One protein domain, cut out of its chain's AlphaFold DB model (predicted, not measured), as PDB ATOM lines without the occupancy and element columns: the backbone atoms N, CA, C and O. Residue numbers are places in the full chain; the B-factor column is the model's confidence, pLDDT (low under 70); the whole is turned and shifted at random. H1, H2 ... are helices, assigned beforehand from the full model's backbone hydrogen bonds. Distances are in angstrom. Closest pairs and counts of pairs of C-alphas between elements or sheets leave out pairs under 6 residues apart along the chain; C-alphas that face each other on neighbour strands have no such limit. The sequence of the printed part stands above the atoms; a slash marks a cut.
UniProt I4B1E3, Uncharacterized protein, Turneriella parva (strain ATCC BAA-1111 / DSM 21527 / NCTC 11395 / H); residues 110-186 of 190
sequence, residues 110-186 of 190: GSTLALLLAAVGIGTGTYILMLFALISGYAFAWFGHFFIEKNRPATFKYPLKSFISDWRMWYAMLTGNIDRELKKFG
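What this domain is: This is residues 110 to 186 of the 190 residues of an uncharacterized protein of Turneriella parva (strain ATCC BAA-1111 / DSM 21527 / NCTC 11395 / H) (UniProt I4B1E3). H2 and the shorter H1 lie side by side as a helical hairpin; H3 passes H1's first residues nearly at right angles, and short H4 makes a corner with H3's last part. The printed part has 77 residues with four named helices, H1 to H4 in chain order, and no named strand: all helix. It is elongated, 45 by 27 by 22 A, and only just loose, close to compact, with a radius of gyration of the C-alphas of 14.2 A.

How they stand to each other: Begin at H2, residues 128 to 149; H1, residues 110 to 123, touches it, the closest C-alphas, Ala 114 and Ala 133, 3.9 A apart. This hairpin runs opposite ways at a shallow tilt of 2 degrees. H3, residues 159 to 174, is apart from H2 and close to but not clearly touching H1, about perpendicular at 87 degrees; the closest C-alphas, Ser 111 and Trp 170, are 7.5 A apart. H4, residues 178 to 185, only just touches H3, only at the corner and with H3's residues 169 to 172 alone, over 3 pairs of C-alphas within 8 A, the closest Ala 172 and Ile 178 at 4.7 A. O i to N i+4 pairs are all within hydrogen-bond range in H1, H3 and H4, and 17 of 18 in H2.

Where its parts are: Find C-alpha 128 at (15.418, 115.090, 51.741); from there H2 runs 31.0 A. H1 runs 19.8 A, H3 22.6 A, and H4 ends at C-alpha 185, (30.413, 90.678, 80.057).

The domain as a whole: The farthest C-alphas, Gly 125 and Gly 186, are 45.5 A apart. The printed part has no cut and no long link, and no printed residue is under 70 in pLDDT.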
ATOM      1  N   GLY A 110      21.091  99.209  59.115       97.69
ATOM      2  CA  GLY A 110      20.301 100.436  59.235       97.69
ATOM      3  C   GLY A 110      21.152 101.685  59.450       97.69
ATOM      4  O   GLY A 110      20.989 102.664  58.721       97.69
ATOM      5  N   SER A 111      22.091 101.638  60.398       97.50
ATOM      6  CA  SER A 111      23.007 102.746  60.697       97.50
ATOM      7  C   SER A 111      24.036 102.964  59.575       97.50
ATOM      8  O   SER A 111      24.363 104.107  59.267       97.50
ATOM      9  N   THR A 112      24.473 101.910  58.869       98.25
ATOM     10  CA  THR A 112      25.322 102.055  57.665       98.25
ATOM     11  C   THR A 112      24.560 102.697  56.503       98.25
ATOM     12  O   THR A 112      25.066 103.626  55.877       98.25
ATOM     13  N   LEU A 113      23.325 102.264  56.234       98.12
ATOM     14  CA  LEU A 113      22.472 102.866  55.206       98.12
ATOM     15  C   LEU A 113      22.140 104.329  55.536       98.12
ATOM     16  O   LEU A 113      22.161 105.172  54.643       98.12
ATOM     17  N   ALA A 114      21.914 104.648  56.814       97.56
ATOM     18  CA  ALA A 114      21.722 106.021  57.272       97.56
ATOM     19  C   ALA A 114      22.957 106.903  57.001       97.56
ATOM     20  O   ALA A 114      22.805 108.009  56.486       97.56
ATOM     21  N   LEU A 115      24.175 106.412  57.274       97.81
ATOM     22  CA  LEU A 115      25.414 107.127  56.934       97.81
ATOM     23  C   LEU A 115      25.552 107.363  55.425       97.81
ATOM     24  O   LEU A 115      25.885 108.473  55.017       97.81
ATOM     25  N   LEU A 116      25.274 106.352  54.596       98.19
ATOM     26  CA  LEU A 116      25.361 106.469  53.135       98.19
ATOM     27  C   LEU A 116      24.344 107.482  52.583       98.19
ATOM     28  O   LEU A 116      24.711 108.356  51.800       98.19
ATOM     29  N   LEU A 117      23.087 107.418  53.033       98.12
ATOM     30  CA  LEU A 117      22.039 108.368  52.644       98.12
ATOM     31  C   LEU A 117      22.362 109.799  53.097       98.12
ATOM     32  O   LEU A 117      22.157 110.738  52.330       98.12
ATOM     33  N   ALA A 118      22.917 109.974  54.300       97.69
ATOM     34  CA  ALA A 118      23.354 111.280  54.788       97.69
ATOM     35  C   ALA A 118      24.543 111.833  53.983       97.69
ATOM     36  O   ALA A 118      24.524 112.999  53.589       97.69
ATOM     37  N   ALA A 119      25.545 111.004  53.674       97.88
ATOM     38  CA  ALA A 119      26.703 111.402  52.874       97.88
ATOM     39  C   ALA A 119      26.305 111.833  51.451       97.88
ATOM     40  O   ALA A 119      26.744 112.884  50.985       97.88
ATOM     41  N   VAL A 120      25.420 111.079  50.786       98.19
ATOM     42  CA  VAL A 120      24.880 111.454  49.465       98.19
ATOM     43  C   VAL A 120      23.991 112.698  49.564       98.19
ATOM     44  O   VAL A 120      24.087 113.581  48.712       98.19
ATOM     45  N   GLY A 121      23.169 112.825  50.612       98.00
ATOM     46  CA  GLY A 121      22.336 114.006  50.859       98.00
ATOM     47  C   GLY A 121      23.146 115.294  51.011       98.00
ATOM     48  O   GLY A 121      22.803 116.303  50.401       98.00
ATOM     49  N   ILE A 122      24.251 115.242  51.756       97.88
ATOM     50  CA  ILE A 122      25.184 116.364  51.916       97.88
ATOM     51  C   ILE A 122      25.931 116.632  50.601       97.88
ATOM     52  O   ILE A 122      25.915 117.758  50.114       97.88
ATOM     53  N   GLY A 123      26.533 115.606  49.988       98.06
ATOM     54  CA  GLY A 123      27.354 115.751  48.778       98.06
ATOM     55  C   GLY A 123      26.595 116.202  47.524       98.06
ATOM     56  O   GLY A 123      27.208 116.736  46.605       98.06
ATOM     57  N   THR A 124      25.272 116.021  47.482       97.81
ATOM     58  CA  THR A 124      24.407 116.463  46.368       97.81
ATOM     59  C   THR A 124      23.522 117.666  46.713       97.81
ATOM     60  O   THR A 124      22.757 118.115  45.865       97.81
ATOM     61  N   GLY A 125      23.545 118.155  47.959       97.50
ATOM     62  CA  GLY A 125      22.567 119.128  48.468       97.50
ATOM     63  C   GLY A 125      21.126 118.595  48.578       97.50
ATOM     64  O   GLY A 125      20.205 119.350  48.893       97.50
ATOM     65  N   THR A 126      20.898 117.299  48.340       97.12
ATOM     66  CA  THR A 126      19.569 116.663  48.344       97.12
ATOM     67  C   THR A 126      19.127 116.346  49.777       97.12
ATOM     68  O   THR A 126      19.005 115.188  50.179       97.12
ATOM     69  N   TYR A 127      18.871 117.384  50.580       95.44
ATOM     70  CA  TYR A 127      18.611 117.268  52.023       95.44
ATOM     71  C   TYR A 127      17.412 116.383  52.409       95.44
ATOM     72  O   TYR A 127      17.357 115.905  53.541       95.44
ATOM     73  N   ILE A 128      16.485 116.078  51.493       97.50
ATOM     74  CA  ILE A 128      15.418 115.090  51.741       97.50
ATOM     75  C   ILE A 128      15.976 113.681  52.035       97.50
ATOM     76  O   ILE A 128      15.357 112.916  52.773       97.50
ATOM     77  N   LEU A 129      17.191 113.354  51.571       96.69
ATOM     78  CA  LEU A 129      17.886 112.113  51.935       96.69
ATOM     79  C   LEU A 129      18.237 112.037  53.431       96.69
ATOM     80  O   LEU A 129      18.331 110.933  53.962       96.69
ATOM     81  N   MET A 130      18.321 113.165  54.149       96.56
ATOM     82  CA  MET A 130      18.479 113.171  55.612       96.56
ATOM     83  C   MET A 130      17.240 112.606  56.324       96.56
ATOM     84  O   MET A 130      17.369 111.924  57.340       96.56
ATOM     85  N   LEU A 131      16.037 112.836  55.782       96.81
ATOM     86  CA  LEU A 131      14.810 112.236  56.310       96.81
ATOM     87  C   LEU A 131      14.806 110.721  56.070       96.81
ATOM     88  O   LEU A 131      14.500 109.960  56.987       96.81
ATOM     89  N   PHE A 132      15.212 110.275  54.878       96.88
ATOM     90  CA  PHE A 132      15.353 108.846  54.583       96.88
ATOM     91  C   PHE A 132      16.434 108.170  55.440       96.88
ATOM     92  O   PHE A 132      16.198 107.061  55.911       96.88
ATOM     93  N   ALA A 133      17.555 108.841  55.722       95.94
ATOM     94  CA  ALA A 133      18.601 108.352  56.622       95.94
ATOM     95  C   ALA A 133      18.088 108.128  58.057       95.94
ATOM     96  O   ALA A 133      18.353 107.090  58.669       95.94
ATOM     97  N   LEU A 134      17.308 109.075  58.592       94.62
ATOM     98  CA  LEU A 134      16.664 108.919  59.900       94.62
ATOM     99  C   LEU A 134      15.646 107.769  59.884       94.62
ATOM    100  O   LEU A 134      15.671 106.918  60.774       94.62
ATOM    101  N   ILE A 135      14.783 107.712  58.864       96.38
ATOM    102  CA  ILE A 135      13.772 106.654  58.723       96.38
ATOM    103  C   ILE A 135      14.434 105.274  58.629       96.38
ATOM    104  O   ILE A 135      13.983 104.360  59.318       96.38
ATOM    105  N   SER A 136      15.506 105.105  57.845       95.19
ATOM    106  CA  SER A 136      16.185 103.812  57.714       95.19
ATOM    107  C   SER A 136      16.793 103.359  59.039       95.19
ATOM    108  O   SER A 136      16.525 102.237  59.468       95.19
ATOM    109  N   GLY A 137      17.541 104.228  59.728       91.69
ATOM    110  CA  GLY A 137      18.155 103.897  61.018       91.69
ATOM    111  C   GLY A 137      17.129 103.402  62.042       91.69
ATOM    112  O   GLY A 137      17.278 102.313  62.599       91.69
ATOM    113  N   TYR A 138      16.033 104.147  62.231       93.69
ATOM    114  CA  TYR A 138      14.975 103.752  63.166       93.69
ATOM    115  C   TYR A 138      14.182 102.520  62.712       93.69
ATOM    116  O   TYR A 138      13.881 101.668  63.546       93.69
ATOM    117  N   ALA A 139      13.860 102.381  61.422       94.81
ATOM    118  CA  ALA A 139      13.063 101.259  60.922       94.81
ATOM    119  C   ALA A 139      13.773  99.908  61.111       94.81
ATOM    120  O   ALA A 139      13.170  98.970  61.636       94.81
ATOM    121  N   PHE A 140      15.055  99.816  60.743       96.12
ATOM    122  CA  PHE A 140      15.835  98.588  60.914       96.12
ATOM    123  C   PHE A 140      16.054  98.247  62.399       96.12
ATOM    124  O   PHE A 140      15.852  97.095  62.794       96.12
ATOM    125  N   ALA A 141      16.383  99.238  63.236       93.56
ATOM    126  CA  ALA A 141      16.573  99.041  64.675       93.56
ATOM    127  C   ALA A 141      15.284  98.592  65.389       93.56
ATOM    128  O   ALA A 141      15.270  97.629  66.157       93.56
ATOM    129  N   TRP A 142      14.152  99.246  65.111       94.00
ATOM    130  CA  TRP A 142      12.865  98.866  65.699       94.00
ATOM    131  C   TRP A 142      12.375  97.505  65.202       94.00
ATOM    132  O   TRP A 142      11.795  96.758  65.989       94.00
ATOM    133  N   PHE A 143      12.642  97.135  63.945       96.06
ATOM    134  CA  PHE A 143      12.329  95.790  63.460       96.06
ATOM    135  C   PHE A 143      13.126  94.717  64.225       96.06
ATOM    136  O   PHE A 143      12.553  93.718  64.667       96.06
ATOM    137  N   GLY A 144      14.421  94.951  64.456       93.75
ATOM    138  CA  GLY A 144      15.275  94.072  65.259       93.75
ATOM    139  C   GLY A 144      14.763  93.896  66.691       93.75
ATOM    140  O   GLY A 144      14.494  92.767  67.118       93.75
ATOM    141  N   HIS A 145      14.518  95.003  67.394       94.88
ATOM    142  CA  HIS A 145      13.963  94.983  68.748       94.88
ATOM    143  C   HIS A 145      12.605  94.271  68.838       94.88
ATOM    144  O   HIS A 145      12.449  93.344  69.631       94.88
ATOM    145  N   PHE A 146      11.611  94.664  68.034       94.88
ATOM    146  CA  PHE A 146      10.239  94.177  68.220       94.88
ATOM    147  C   PHE A 146       9.998  92.760  67.677       94.88
ATOM    148  O   PHE A 146       9.232  92.012  68.285       94.88
ATOM    149  N   PHE A 147      10.643  92.363  66.573       95.31
ATOM    150  CA  PHE A 147      10.387  91.065  65.932       95.31
ATOM    151  C   PHE A 147      11.443  89.998  66.264       95.31
ATOM    152  O   PHE A 147      11.082  88.829  66.430       95.31
ATOM    153  N   ILE A 148      12.726  90.372  66.391       92.94
ATOM    154  CA  ILE A 148      13.830  89.415  66.599       92.94
ATOM    155  C   ILE A 148      14.164  89.231  68.082       92.94
ATOM    156  O   ILE A 148      14.137  88.099  68.576       92.94
ATOM    157  N   GLU A 149      14.490  90.307  68.796       91.06
ATOM    158  CA  GLU A 149      14.832  90.250  70.228       91.06
ATOM    159  C   GLU A 149      13.570  90.181  71.113       91.06
ATOM    160  O   GLU A 149      13.586  89.554  72.169       91.06
ATOM    161  N   LYS A 150      12.451  90.742  70.628       92.44
ATOM    162  CA  LYS A 150      11.133  90.844  71.291       92.44
ATOM    163  C   LYS A 150      11.148  91.667  72.587       92.44
ATOM    164  O   LYS A 150      10.345  91.433  73.492       92.44
ATOM    165  N   ASN A 151      12.034  92.656  72.655       90.00
ATOM    166  CA  ASN A 151      12.142  93.624  73.745       90.00
ATOM    167  C   ASN A 151      11.568  95.000  73.345       90.00
ATOM    168  O   ASN A 151      10.890  95.151  72.326       90.00
ATOM    169  N   ARG A 152      11.791  96.017  74.186       89.06
ATOM    170  CA  ARG A 152      11.479  97.419  73.874       89.06
ATOM    171  C   ARG A 152      12.792  98.196  73.741       89.06
ATOM    172  O   ARG A 152      13.594  98.109  74.666       89.06
ATOM    173  N   PRO A 153      12.992  98.994  72.674       90.38
ATOM    174  CA  PRO A 153      14.194  99.801  72.491       90.38
ATOM    175  C   PRO A 153      14.598 100.580  73.753       90.38
ATOM    176  O   PRO A 153      13.832 101.405  74.262       90.38
ATOM    177  N   ALA A 154      15.829 100.360  74.227       87.31
ATOM    178  CA  ALA A 154      16.376 101.017  75.421       87.31
ATOM    179  C   ALA A 154      16.351 102.558  75.327       87.31
ATOM    180  O   ALA A 154      16.281 103.254  76.346       87.31
ATOM    181  N   THR A 155      16.317 103.086  74.099       84.69
ATOM    182  CA  THR A 155      16.176 104.505  73.749       84.69
ATOM    183  C   THR A 155      14.981 105.178  74.430       84.69
ATOM    184  O   THR A 155      15.077 106.352  74.772       84.69
ATOM    185  N   PHE A 156      13.891 104.452  74.714       89.19
ATOM    186  CA  PHE A 156      12.732 105.005  75.427       89.19
ATOM    187  C   PHE A 156      12.992 105.323  76.911       89.19
ATOM    188  O   PHE A 156      12.262 106.121  77.491       89.19
ATOM    189  N   LYS A 157      14.014 104.714  77.532       86.88
ATOM    190  CA  LYS A 157      14.398 104.958  78.936       86.88
ATOM    191  C   LYS A 157      15.715 105.732  79.055       86.88
ATOM    192  O   LYS A 157      15.870 106.541  79.964       86.88
ATOM    193  N   TYR A 158      16.650 105.516  78.129       91.19
ATOM    194  CA  TYR A 158      17.970 106.152  78.129       91.19
ATOM    195  C   TYR A 158      18.381 106.598  76.711       91.19
ATOM    196  O   TYR A 158      19.287 105.996  76.128       91.19
ATOM    197  N   PRO A 159      17.753 107.640  76.132       93.25
ATOM    198  CA  PRO A 159      17.913 107.990  74.715       93.25
ATOM    199  C   PRO A 159      19.370 108.253  74.315       93.25
ATOM    200  O   PRO A 159      19.905 107.553  73.457       93.25
ATOM    201  N   LEU A 160      20.056 109.176  74.998       95.19
ATOM    202  CA  LEU A 160      21.450 109.531  74.690       95.19
ATOM    203  C   LEU A 160      22.422 108.355  74.890       95.19
ATOM    204  O   LEU A 160      23.300 108.123  74.064       95.19
ATOM    205  N   LYS A 161      22.249 107.574  75.966       95.19
ATOM    206  CA  LYS A 161      23.109 106.414  76.262       95.19
ATOM    207  C   LYS A 161      22.898 105.291  75.241       95.19
ATOM    208  O   LYS A 161      23.867 104.627  74.882       95.19
ATOM    209  N   SER A 162      21.672 105.123  74.738       94.62
ATOM    210  CA  SER A 162      21.340 104.165  73.676       94.62
ATOM    211  C   SER A 162      21.937 104.593  72.337       94.62
ATOM    212  O   SER A 162      22.621 103.791  71.719       94.62
ATOM    213  N   PHE A 163      21.794 105.864  71.945       95.19
ATOM    214  CA  PHE A 163      22.394 106.408  70.719       95.19
ATOM    215  C   PHE A 163      23.926 106.268  70.697       95.19
ATOM    216  O   PHE A 163      24.489 105.770  69.727       95.19
ATOM    217  N   ILE A 164      24.613 106.631  71.787       97.12
ATOM    218  CA  ILE A 164      26.077 106.479  71.886       97.12
ATOM    219  C   ILE A 164      26.483 104.992  71.893       97.12
ATOM    220  O   ILE A 164      27.534 104.629  71.362       97.12
ATOM    221  N   SER A 165      25.655 104.117  72.471       97.19
ATOM    222  CA  SER A 165      25.905 102.670  72.454       97.19
ATOM    223  C   SER A 165      25.674 102.049  71.074       97.19
ATOM    224  O   SER A 165      26.414 101.141  70.716       97.19
ATOM    225  N   ASP A 166      24.739 102.565  70.272       96.56
ATOM    226  CA  ASP A 166      24.515 102.107  68.896       96.56
ATOM    227  C   ASP A 166      25.747 102.350  68.024       96.56
ATOM    228  O   ASP A 166      26.295 101.407  67.458       96.56
ATOM    229  N   TRP A 167      26.307 103.563  68.057       97.69
ATOM    230  CA  TRP A 167      27.569 103.866  67.374       97.69
ATOM    231  C   TRP A 167      28.751 103.039  67.889       97.69
ATOM    232  O   TRP A 167      29.582 102.586  67.099       97.69
ATOM    233  N   ARG A 168      28.815 102.771  69.200       97.75
ATOM    234  CA  ARG A 168      29.832 101.876  69.773       97.75
ATOM    235  C   ARG A 168      29.658 100.429  69.303       97.75
ATOM    236  O   ARG A 168      30.659  99.763  69.053       97.75
ATOM    237  N   MET A 169      28.427  99.935  69.181       98.00
ATOM    238  CA  MET A 169      28.136  98.596  68.665       98.00
ATOM    239  C   MET A 169      28.443  98.506  67.173       98.00
ATOM    240  O   MET A 169      29.124  97.571  66.764       98.00
ATOM    241  N   TRP A 170      28.028  99.498  66.384       98.31
ATOM    242  CA  TRP A 170      28.340  99.612  64.962       98.31
ATOM    243  C   TRP A 170      29.855  99.574  64.721       98.31
ATOM    244  O   TRP A 170      30.333  98.745  63.948       98.31
ATOM    245  N   TYR A 171      30.636 100.360  65.471       98.19
ATOM    246  CA  TYR A 171      32.101 100.336  65.402       98.19
ATOM    247  C   TYR A 171      32.712  99.007  65.891       98.19
ATOM    248  O   TYR A 171      33.652  98.485  65.286       98.19
ATOM    249  N   ALA A 172      32.173  98.409  66.959       97.69
ATOM    250  CA  ALA A 172      32.615  97.097  67.437       97.69
ATOM    251  C   ALA A 172      32.307  95.971  66.432       97.69
ATOM    252  O   ALA A 172      33.055  95.000  66.364       97.69
ATOM    253  N   MET A 173      31.245  96.093  65.634       97.81
ATOM    254  CA  MET A 173      30.939  95.175  64.537       97.81
ATOM    255  C   MET A 173      31.850  95.411  63.332       97.81
ATOM    256  O   MET A 173      32.447  94.454  62.847       97.81
ATOM    257  N   LEU A 174      32.029  96.669  62.914       97.81
ATOM    258  CA  LEU A 174      32.921  97.064  61.818       97.81
ATOM    259  C   LEU A 174      34.365  96.585  62.040       97.81
ATOM    260  O   LEU A 174      35.030  96.159  61.104       97.81
ATOM    261  N   THR A 175      34.839  96.620  63.288       97.81
ATOM    262  CA  THR A 175      36.190  96.178  63.681       97.81
ATOM    263  C   THR A 175      36.270  94.713  64.136       97.81
ATOM    264  O   THR A 175      37.306  94.295  64.647       97.81
ATOM    265  N   GLY A 176      35.192  93.927  64.021       96.44
ATOM    266  CA  GLY A 176      35.158  92.513  64.435       96.44
ATOM    267  C   GLY A 176      35.288  92.259  65.949       96.44
ATOM    268  O   GLY A 176      35.423  91.117  66.380       96.44
ATOM    269  N   ASN A 177      35.235  93.298  66.785       96.38
ATOM    270  CA  ASN A 177      35.398  93.212  68.241       96.38
ATOM    271  C   ASN A 177      34.097  92.943  69.021       96.38
ATOM    272  O   ASN A 177      34.151  92.763  70.240       96.38
ATOM    273  N   ILE A 178      32.933  92.900  68.366       96.25
ATOM    274  CA  ILE A 178      31.631  92.741  69.037       96.25
ATOM    275  C   ILE A 178      31.558  91.482  69.916       96.25
ATOM    276  O   ILE A 178      31.121  91.560  71.064       96.25
ATOM    277  N   ASP A 179      32.075  90.347  69.443       94.31
ATOM    278  CA  ASP A 179      32.033  89.086  70.193       94.31
ATOM    279  C   ASP A 179      33.043  89.069  71.360       94.31
ATOM    280  O   ASP A 179      32.804  88.428  72.386       94.31
ATOM    281  N   ARG A 180      34.129  89.857  71.268       94.00
ATOM    282  CA  ARG A 180      35.056  90.120  72.387       94.00
ATOM    283  C   ARG A 180      34.356  90.914  73.492       94.00
ATOM    284  O   ARG A 180      34.500  90.571  74.665       94.00
ATOM    285  N   GLU A 181      33.594  91.948  73.135       94.00
ATOM    286  CA  GLU A 181      32.823  92.741  74.098       94.00
ATOM    287  C   GLU A 181      31.675  91.925  74.718       94.00
ATOM    288  O   GLU A 181      31.517  91.961  75.933       94.00
ATOM    289  N   LEU A 182      30.944  91.109  73.950       93.31
ATOM    290  CA  LEU A 182      29.926  90.194  74.495       93.31
ATOM    291  C   LEU A 182      30.534  89.199  75.502       93.31
ATOM    292  O   LEU A 182      30.077  89.112  76.647       93.31
ATOM    293  N   LYS A 183      31.630  88.523  75.125       92.19
ATOM    294  CA  LYS A 183      32.354  87.572  75.989       92.19
ATOM    295  C   LYS A 183      32.867  88.219  77.282       92.19
ATOM    296  O   LYS A 183      32.790  87.600  78.339       92.19
ATOM    297  N   LYS A 184      33.342  89.465  77.218       90.62
ATOM    298  CA  LYS A 184      33.848  90.255  78.358       90.62
ATOM    299  C   LYS A 184      32.797  90.520  79.443       90.62
ATOM    300  O   LYS A 184      33.170  90.648  80.606       90.62
ATOM    301  N   PHE A 185      31.513  90.565  79.090       89.69
ATOM    302  CA  PHE A 185      30.413  90.678  80.057       89.69
ATOM    303  C   PHE A 185      29.709  89.336  80.331       89.69
ATOM    304  O   PHE A 185      28.810  89.279  81.162       89.69
ATOM    305  N   GLY A 186      30.130  88.242  79.683       89.19
ATOM    306  CA  GLY A 186      29.501  86.923  79.812       89.19
ATOM    307  C   GLY A 186      28.174  86.786  79.056       89.19
ATOM    308  O   GLY A 186      27.394  85.885  79.358       89.19
TER     309      GLY A 186